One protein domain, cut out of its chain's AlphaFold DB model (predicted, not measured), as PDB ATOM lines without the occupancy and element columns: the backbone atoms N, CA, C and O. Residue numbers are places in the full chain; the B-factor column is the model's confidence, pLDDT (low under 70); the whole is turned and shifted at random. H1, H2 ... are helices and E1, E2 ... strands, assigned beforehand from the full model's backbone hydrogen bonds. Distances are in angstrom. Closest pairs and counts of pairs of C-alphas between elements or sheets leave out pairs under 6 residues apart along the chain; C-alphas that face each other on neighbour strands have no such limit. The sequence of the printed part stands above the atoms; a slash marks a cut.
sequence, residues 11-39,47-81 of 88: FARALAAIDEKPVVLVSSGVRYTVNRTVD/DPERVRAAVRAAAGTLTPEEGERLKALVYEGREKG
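This is residues 11 to 39 and 47 to 81 of the 88 residues of an uncharacterized protein of Chloroflexia bacterium (UniProt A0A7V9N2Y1). An elongated model in two lobes: a two-strand hairpin, E1 and E2, with the short helix H1 near the beginning of E1, and an open V of two helices, H2 and H3, joined at its corner by residues 59 to 63. The printed part has 64 residues, with three named helices and two named strands in the order H1, E1, E2, H2, H3. The sheet, in the order E1, E2, is antiparallel, and the class is mixed, helices and strands. The whole is extended, with a radius of gyration of the C-alphas of 20.5 A and spans of 54 by 35 by 20 A.

E1, residues 23 to 27, and E2, residues 30 to 34, form a hairpin with a tight link, their directions 151 degrees apart. N 25 and O 32 are 2.8 A apart and N 34 and O 23 are 2.8 A apart, both within hydrogen-bond range. For H1, residues 11 to 16, the closest C-alphas to E1 are those of Leu 15 and Val 23, 7.2 A apart. H1 and E2 are apart. H2, residues 48 to 58, and H3, residues 64 to 79, are apart, though a tight link joins them. In H1, H2 and H3 every O i to N i+4 pair is within hydrogen-bond range.

E1 and E2 are each 13.0 A long. H1 begins at C-alpha 11, (87.469, 10.892, -21.690), and is 8.6 A long. H2 is 15.3 A long. H3 is 23.0 A long and ends at C-alpha 79, (71.657, 43.775, -1.748).

The C-alphas of Arg 13 and Glu 65 are the two farthest apart, 54.7 A. Residues 40 to 46 are not printed, and C-alphas 39 and 47 across this cut are 14.4 A apart. Of the links that are printed whole, none is long. Mean pLDDT of the printed part is 83.7, and residues 18 to 21 and 37 to 39 are under 70.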
ATOM      1  N   PHE A  11      87.458  10.297 -23.020       83.31
ATOM      2  CA  PHE A  11      87.469  10.892 -21.690       83.31
ATOM      3  C   PHE A  11      88.841  10.814 -21.010       83.31
ATOM      4  O   PHE A  11      89.326  11.822 -20.502       83.31
ATOM      5  N   ALA A  12      89.496   9.649 -21.029       84.38
ATOM      6  CA  ALA A  12      90.831   9.491 -20.454       84.38
ATOM      7  C   ALA A  12      91.865  10.370 -21.172       84.38
ATOM      8  O   ALA A  12      92.682  11.009 -20.515       84.38
ATOM      9  N   ARG A  13      91.783  10.487 -22.504       83.44
ATOM     10  CA  ARG A  13      92.648  11.393 -23.279       83.44
ATOM     11  C   ARG A  13      92.395  12.865 -22.960       83.44
ATOM     12  O   ARG A  13      93.353  13.612 -22.783       83.44
ATOM     13  N   ALA A  14      91.131  13.272 -22.856       80.75
ATOM     14  CA  ALA A  14      90.766  14.639 -22.490       80.75
ATOM     15  C   ALA A  14      91.275  15.011 -21.089       80.75
ATOM     16  O   ALA A  14      91.737  16.131 -20.888       80.75
ATOM     17  N   LEU A  15      91.240  14.066 -20.141       80.81
ATOM     18  CA  LEU A  15      91.786  14.258 -18.796       80.81
ATOM     19  C   LEU A  15      93.323  14.214 -18.752       80.81
ATOM     20  O   LEU A  15      93.929  14.924 -17.957       80.81
ATOM     21  N   ALA A  16      93.967  13.409 -19.601       77.75
ATOM     22  CA  ALA A  16      95.426  13.308 -19.676       77.75
ATOM     23  C   ALA A  16      96.088  14.538 -20.320       77.75
ATOM     24  O   ALA A  16      97.236  14.844 -20.018       77.75
ATOM     25  N   ALA A  17      95.366  15.261 -21.179       71.44
ATOM     26  CA  ALA A  17      95.824  16.512 -21.783       71.44
ATOM     27  C   ALA A  17      95.743  17.726 -20.829       71.44
ATOM     28  O   ALA A  17      96.005  18.855 -21.247       71.44
ATOM     29  N   ILE A  18      95.351  17.520 -19.565       68.38
ATOM     30  CA  ILE A  18      95.238  18.581 -18.564       68.38
ATOM     31  C   ILE A  18      96.602  18.861 -17.935       68.38
ATOM     32  O   ILE A  18      97.142  18.024 -17.208       68.38
ATOM     33  N   ASP A  19      97.092  20.078 -18.149       66.25
ATOM     34  CA  ASP A  19      98.278  20.603 -17.471       66.25
ATOM     35  C   ASP A  19      97.890  21.203 -16.102       66.25
ATOM     36  O   ASP A  19      98.124  20.595 -15.060       66.25
ATOM     37  N   GLU A  20      97.169  22.336 -16.091       60.12
ATOM     38  CA  GLU A  20      96.875  23.091 -14.853       60.12
ATOM     39  C   GLU A  20      95.402  23.507 -14.676       60.12
ATOM     40  O   GLU A  20      94.982  23.886 -13.581       60.12
ATOM     41  N   LYS A  21      94.585  23.473 -15.740       68.12
ATOM     42  CA  LYS A  21      93.208  24.001 -15.712       68.12
ATOM     43  C   LYS A  21      92.173  22.887 -15.544       68.12
ATOM     44  O   LYS A  21      92.274  21.868 -16.219       68.12
ATOM     45  N   PRO A  22      91.136  23.080 -14.716       72.00
ATOM     46  CA  PRO A  22      90.137  22.047 -14.491       72.00
ATOM     47  C   PRO A  22      89.298  21.774 -15.744       72.00
ATOM     48  O   PRO A  22      88.966  22.694 -16.496       72.00
ATOM     49  N   VAL A  23      88.906  20.514 -15.941       81.88
ATOM     50  CA  VAL A  23      88.004  20.126 -17.033       81.88
ATOM     51  C   VAL A  23      86.562  20.334 -16.608       81.88
ATOM     52  O   VAL A  23      86.150  19.938 -15.519       81.88
ATOM     53  N   VAL A  24      85.775  20.950 -17.487       84.00
ATOM     54  CA  VAL A  24      84.333  21.095 -17.296       84.00
ATOM     55  C   VAL A  24      83.621  20.052 -18.142       84.00
ATOM     56  O   VAL A  24      83.718  20.064 -19.365       84.00
ATOM     57  N   LEU A  25      82.879  19.168 -17.485       85.25
ATOM     58  CA  LEU A  25      81.988  18.214 -18.129       85.25
ATOM     59  C   LEU A  25      80.579  18.789 -18.165       85.25
ATOM     60  O   LEU A  25      80.121  19.384 -17.190       85.25
ATOM     61  N   VAL A  26      79.873  18.574 -19.269       87.62
ATOM     62  CA  VAL A  26      78.458  18.931 -19.389       87.62
ATOM     63  C   VAL A  26      77.662  17.660 -19.631       87.62
ATOM     64  O   VAL A  26      77.907  16.958 -20.605       87.62
ATOM     65  N   SER A  27      76.705  17.370 -18.755       87.31
ATOM     66  CA  SER A  27      75.769  16.257 -18.930       87.31
ATOM     67  C   SER A  27      74.366  16.720 -18.583       87.31
ATOM     68  O   SER A  27      74.155  17.321 -17.533       87.31
ATOM     69  N   SER A  28      73.408  16.480 -19.481       92.56
ATOM     70  CA  SER A  28      72.002  16.884 -19.302       92.56
ATOM     71  C   SER A  28      71.829  18.367 -18.921       92.56
ATOM     72  O   SER A  28      70.987  18.718 -18.103       92.56
ATOM     73  N   GLY A  29      72.677  19.247 -19.471       91.00
ATOM     74  CA  GLY A  29      72.683  20.684 -19.162       91.00
ATOM     75  C   GLY A  29      73.346  21.071 -17.831       91.00
ATOM     76  O   GLY A  29      73.513  22.260 -17.562       91.00
ATOM     77  N   VAL A  30      73.781  20.104 -17.021       90.12
ATOM     78  CA  VAL A  30      74.496  20.331 -15.760       90.12
ATOM     79  C   VAL A  30      75.999  20.369 -16.015       90.12
ATOM     80  O   VAL A  30      76.537  19.531 -16.740       90.12
ATOM     81  N   ARG A  31      76.681  21.351 -15.414       90.19
ATOM     82  CA  ARG A  31      78.139  21.503 -15.480       90.19
ATOM     83  C   ARG A  31      78.791  20.876 -14.253       90.19
ATOM     84  O   ARG A  31      78.438  21.220 -13.130       90.19
ATOM     85  N   TYR A  32      79.777  20.022 -14.483       83.19
ATOM     86  CA  TYR A  32      80.614  19.408 -13.460       83.19
ATOM     87  C   TYR A  32      82.053  19.847 -13.681       83.19
ATOM     88  O   TYR A  32      82.520  19.882 -14.815       83.19
ATOM     89  N   THR A  33      82.768  20.163 -12.609       84.56
ATOM     90  CA  THR A  33      84.192  20.492 -12.681       84.56
ATOM     91  C   THR A  33      84.996  19.311 -12.158       84.56
ATOM     92  O   THR A  33      84.800  18.884 -11.023       84.56
ATOM     93  N   VAL A  34      85.889  18.789 -12.991       80.94
ATOM     94  CA  VAL A  34      86.827  17.722 -12.650       80.94
ATOM     95  C   VAL A  34      88.197  18.347 -12.448       80.94
ATOM     96  O   VAL A  34      88.763  18.953 -13.359       80.94
ATOM     97  N   ASN A  35      88.715  18.199 -11.234       74.12
ATOM     98  CA  ASN A  35      90.058  18.627 -10.873       74.12
ATOM     99  C   ASN A  35      90.969  17.401 -10.855       74.12
ATOM    100  O   ASN A  35      90.586  16.351 -10.331       74.12
ATOM    101  N   ARG A  36      92.173  17.532 -11.414       75.06
ATOM    102  CA  ARG A  36      93.220  16.531 -11.220       75.06
ATOM    103  C   ARG A  36      93.653  16.595  -9.757       75.06
ATOM    104  O   ARG A  36      94.054  17.655  -9.289       75.06
ATOM    105  N   THR A  37      93.573  15.470  -9.062       69.31
ATOM    106  CA  THR A  37      94.120  15.329  -7.707       69.31
ATOM    107  C   THR A  37      95.390  14.502  -7.848       69.31
ATOM    108  O   THR A  37      95.360  13.461  -8.504       69.31
ATOM    109  N   VAL A  38      96.519  15.021  -7.364       63.00
ATOM    110  CA  VAL A  38      97.833  14.362  -7.511       63.00
ATOM    111  C   VAL A  38      98.117  13.420  -6.333       63.00
ATOM    112  O   VAL A  38      98.910  12.502  -6.487       63.00
ATOM    113  N   ASP A  39      97.373  13.561  -5.235       56.31
ATOM    114  CA  ASP A  39      97.414  12.692  -4.057       56.31
ATOM    115  C   ASP A  39      96.000  12.212  -3.681       56.31
ATOM    116  O   ASP A  39      95.001  12.801  -4.103       56.31
ATOM    117  N   ASP A  47      95.000  20.590   6.834       77.69
ATOM    118  CA  ASP A  47      95.265  19.972   8.129       77.69
ATOM    119  C   ASP A  47      93.996  20.085   8.998       77.69
ATOM    120  O   ASP A  47      93.661  21.179   9.484       77.69
ATOM    121  N   PRO A  48      93.269  18.973   9.208       79.69
ATOM    122  CA  PRO A  48      92.016  18.994   9.938       79.69
ATOM    123  C   PRO A  48      92.189  19.342  11.411       79.69
ATOM    124  O   PRO A  48      91.286  19.943  11.995       79.69
ATOM    125  N   GLU A  49      93.330  19.015  12.008       85.75
ATOM    126  CA  GLU A  49      93.604  19.332  13.405       85.75
ATOM    127  C   GLU A  49      93.915  20.814  13.568       85.75
ATOM    128  O   GLU A  49      93.356  21.469  14.453       85.75
ATOM    129  N   ARG A  50      94.705  21.390  12.657       84.75
ATOM    130  CA  ARG A  50      94.995  22.829  12.665       84.75
ATOM    131  C   ARG A  50      93.734  23.671  12.512       84.75
ATOM    132  O   ARG A  50      93.582  24.679  13.206       84.75
ATOM    133  N   VAL A  51      92.807  23.276  11.641       87.12
ATOM    134  CA  VAL A  51      91.554  24.026  11.488       87.12
ATOM    135  C   VAL A  51      90.604  23.801  12.653       87.12
ATOM    136  O   VAL A  51      90.006  24.767  13.122       87.12
ATOM    137  N   ARG A  52      90.505  22.585  13.202       86.38
ATOM    138  CA  ARG A  52      89.752  22.367  14.449       86.38
ATOM    139  C   ARG A  52      90.293  23.233  15.584       86.38
ATOM    140  O   ARG A  52      89.499  23.822  16.314       86.38
ATOM    141  N   ALA A  53      91.614  23.350  15.709       89.00
ATOM    142  CA  ALA A  53      92.249  24.216  16.695       89.00
ATOM    143  C   ALA A  53      91.898  25.693  16.467       89.00
ATOM    144  O   ALA A  53      91.486  26.370  17.406       89.00
ATOM    145  N   ALA A  54      91.975  26.177  15.224       87.12
ATOM    146  CA  ALA A  54      91.613  27.552  14.879       87.12
ATOM    147  C   ALA A  54      90.129  27.858  15.153       87.12
ATOM    148  O   ALA A  54      89.809  28.890  15.738       87.12
ATOM    149  N   VAL A  55      89.221  26.943  14.796       88.19
ATOM    150  CA  VAL A  55      87.780  27.087  15.066       88.19
ATOM    151  C   VAL A  55      87.510  27.126  16.565       88.19
ATOM    152  O   VAL A  55      86.748  27.975  17.015       88.19
ATOM    153  N   ARG A  56      88.151  26.258  17.358       87.56
ATOM    154  CA  ARG A  56      88.021  26.285  18.824       87.56
ATOM    155  C   ARG A  56      88.566  27.576  19.427       87.56
ATOM    156  O   ARG A  56      87.933  28.117  20.320       87.56
ATOM    157  N   ALA A  57      89.697  28.076  18.930       86.44
ATOM    158  CA  ALA A  57      90.275  29.339  19.385       86.44
ATOM    159  C   ALA A  57      89.378  30.547  19.061       86.44
ATOM    160  O   ALA A  57      89.341  31.507  19.822       86.44
ATOM    161  N   ALA A  58      88.642  30.494  17.948       84.00
ATOM    162  CA  ALA A  58      87.704  31.538  17.547       84.00
ATOM    163  C   ALA A  58      86.298  31.374  18.166       84.00
ATOM    164  O   ALA A  58      85.510  32.323  18.171       84.00
ATOM    165  N   ALA A  59      85.953  30.191  18.677       82.44
ATOM    166  CA  ALA A  59      84.633  29.911  19.225       82.44
ATOM    167  C   ALA A  59      84.366  30.770  20.471       82.44
ATOM    168  O   ALA A  59      85.116  30.730  21.441       82.44
ATOM    169  N   GLY A  60      83.282  31.549  20.438       80.69
ATOM    170  CA  GLY A  60      82.909  32.450  21.534       80.69
ATOM    171  C   GLY A  60      83.645  33.794  21.545       80.69
ATOM    172  O   GLY A  60      83.477  34.556  22.489       80.69
ATOM    173  N   THR A  61      84.430  34.111  20.509       86.50
ATOM    174  CA  THR A  61      85.082  35.431  20.381       86.50
ATOM    175  C   THR A  61      84.122  36.549  19.970       86.50
ATOM    176  O   THR A  61      84.443  37.717  20.158       86.50
ATOM    177  N   LEU A  62      82.952  36.197  19.434       86.81
ATOM    178  CA  LEU A  62      81.888  37.134  19.090       86.81
ATOM    179  C   LEU A  62      80.748  37.009  20.095       86.81
ATOM    180  O   LEU A  62      80.256  35.908  20.358       86.81
ATOM    181  N   THR A  63      80.291  38.149  20.600       90.56
ATOM    182  CA  THR A  63      79.010  38.246  21.305       90.56
ATOM    183  C   THR A  63      77.846  37.957  20.344       90.56
ATOM    184  O   THR A  63      77.988  38.130  19.125       90.56
ATOM    185  N   PRO A  64      76.672  37.534  20.849       90.38
ATOM    186  CA  PRO A  64      75.478  37.365  20.020       90.38
ATOM    187  C   PRO A  64      75.143  38.619  19.199       90.38
ATOM    188  O   PRO A  64      74.849  38.520  18.008       90.38
ATOM    189  N   GLU A  65      75.262  39.804  19.798       93.44
ATOM    190  CA  GLU A  65      74.989  41.085  19.147       93.44
ATOM    191  C   GLU A  65      75.984  41.381  18.017       93.44
ATOM    192  O   GLU A  65      75.594  41.855  16.949       93.44
ATOM    193  N   GLU A  66      77.272  41.082  18.208       91.81
ATOM    194  CA  GLU A  66      78.275  41.175  17.139       91.81
ATOM    195  C   GLU A  66      77.984  40.206  15.999       91.81
ATOM    196  O   GLU A  66      78.112  40.584  14.832       91.81
ATOM    197  N   GLY A  67      77.532  38.994  16.328       90.62
ATOM    198  CA  GLY A  67      77.082  38.011  15.351       90.62
ATOM    199  C   GLY A  67      75.937  38.535  14.483       90.62
ATOM    200  O   GLY A  67      76.005  38.438  13.255       90.62
ATOM    201  N   GLU A  68      74.912  39.139  15.087       94.75
ATOM    202  CA  GLU A  68      73.783  39.718  14.344       94.75
ATOM    203  C   GLU A  68      74.195  40.928  13.494       94.75
ATOM    204  O   GLU A  68      73.781  41.039  12.338       94.75
ATOM    205  N   ARG A  69      75.088  41.790  13.998       94.25
ATOM    206  CA  ARG A  69      75.635  42.910  13.211       94.25
ATOM    207  C   ARG A  69      76.411  42.432  11.984       94.25
ATOM    208  O   ARG A  69      76.208  42.955  10.890       94.25
ATOM    209  N   LEU A  70      77.266  41.419  12.136       92.69
ATOM    210  CA  LEU A  70      78.013  40.817  11.026       92.69
ATOM    211  C   LEU A  70      77.081  40.208   9.974       92.69
ATOM    212  O   LEU A  70      77.295  40.405   8.778       92.69
ATOM    213  N   LYS A  71      76.018  39.512  10.399       92.69
ATOM    214  CA  LYS A  71      75.001  38.984   9.477       92.69
ATOM    215  C   LYS A  71      74.332  40.105   8.686       92.69
ATOM    216  O   LYS A  71      74.241  39.993   7.464       92.69
ATOM    217  N   ALA A  72      73.901  41.176   9.353       93.62
ATOM    218  CA  ALA A  72      73.251  42.312   8.701       93.62
ATOM    219  C   ALA A  72      74.143  42.936   7.616       93.62
ATOM    220  O   ALA A  72      73.693  43.120   6.488       93.62
ATOM    221  N   LEU A  73      75.431  43.144   7.914       92.38
ATOM    222  CA  LEU A  73      76.413  43.666   6.955       92.38
ATOM    223  C   LEU A  73      76.586  42.760   5.726       92.38
ATOM    224  O   LEU A  73      76.705  43.246   4.600       92.38
ATOM    225  N   VAL A  74      76.581  41.436   5.913       89.88
ATOM    226  CA  VAL A  74      76.658  40.478   4.797       89.88
ATOM    227  C   VAL A  74      75.427  40.582   3.895       89.88
ATOM    228  O   VAL A  74      75.570  40.571   2.670       89.88
ATOM    229  N   TYR A  75      74.225  40.676   4.469       89.56
ATOM    230  CA  TYR A  75      72.991  40.818   3.691       89.56
ATOM    231  C   TYR A  75      72.925  42.157   2.959       89.56
ATOM    232  O   TYR A  75      72.669  42.170   1.758       89.56
ATOM    233  N   GLU A  76      73.269  43.252   3.632       91.19
ATOM    234  CA  GLU A  76      73.349  44.580   3.024       91.19
ATOM    235  C   GLU A  76      74.345  44.603   1.853       91.19
ATOM    236  O   GLU A  76      74.049  45.125   0.778       91.19
ATOM    237  N   GLY A  77      75.517  43.981   2.016       88.44
ATOM    238  CA  GLY A  77      76.489  43.846   0.935       88.44
ATOM    239  C   GLY A  77      75.910  43.110  -0.277       88.44
ATOM    240  O   GLY A  77      76.117  43.536  -1.413       88.44
ATOM    241  N   ARG A  78      75.149  42.032  -0.046       86.31
ATOM    242  CA  ARG A  78      74.498  41.265  -1.120       86.31
ATOM    243  C   ARG A  78      73.457  42.096  -1.861       86.31
ATOM    244  O   ARG A  78      73.448  42.056  -3.088       86.31
ATOM    245  N   GLU A  79      72.634  42.856  -1.145       86.38
ATOM    246  CA  GLU A  79      71.657  43.775  -1.748       86.38
ATOM    247  C   GLU A  79      72.342  44.862  -2.580       86.38
ATOM    248  O   GLU A  79      71.896  45.188  -3.678       86.38
ATOM    249  N   LYS A  80      73.488  45.360  -2.107       88.44
ATOM    250  CA  LYS A  80      74.323  46.344  -2.808       88.44
ATOM    251  C   LYS A  80      75.162  45.753  -3.950       88.44
ATOM    252  O   LYS A  80      75.966  46.468  -4.543       88.44
ATOM    253  N   GLY A  81      74.992  44.470  -4.275       84.00
ATOM    254  CA  GLY A  81      75.642  43.835  -5.422       84.00
ATOM    255  C   GLY A  81      77.072  43.347  -5.172       84.00
ATOM    256  O   GLY A  81      77.784  43.054  -6.129       84.00
TER     257      GLY A  81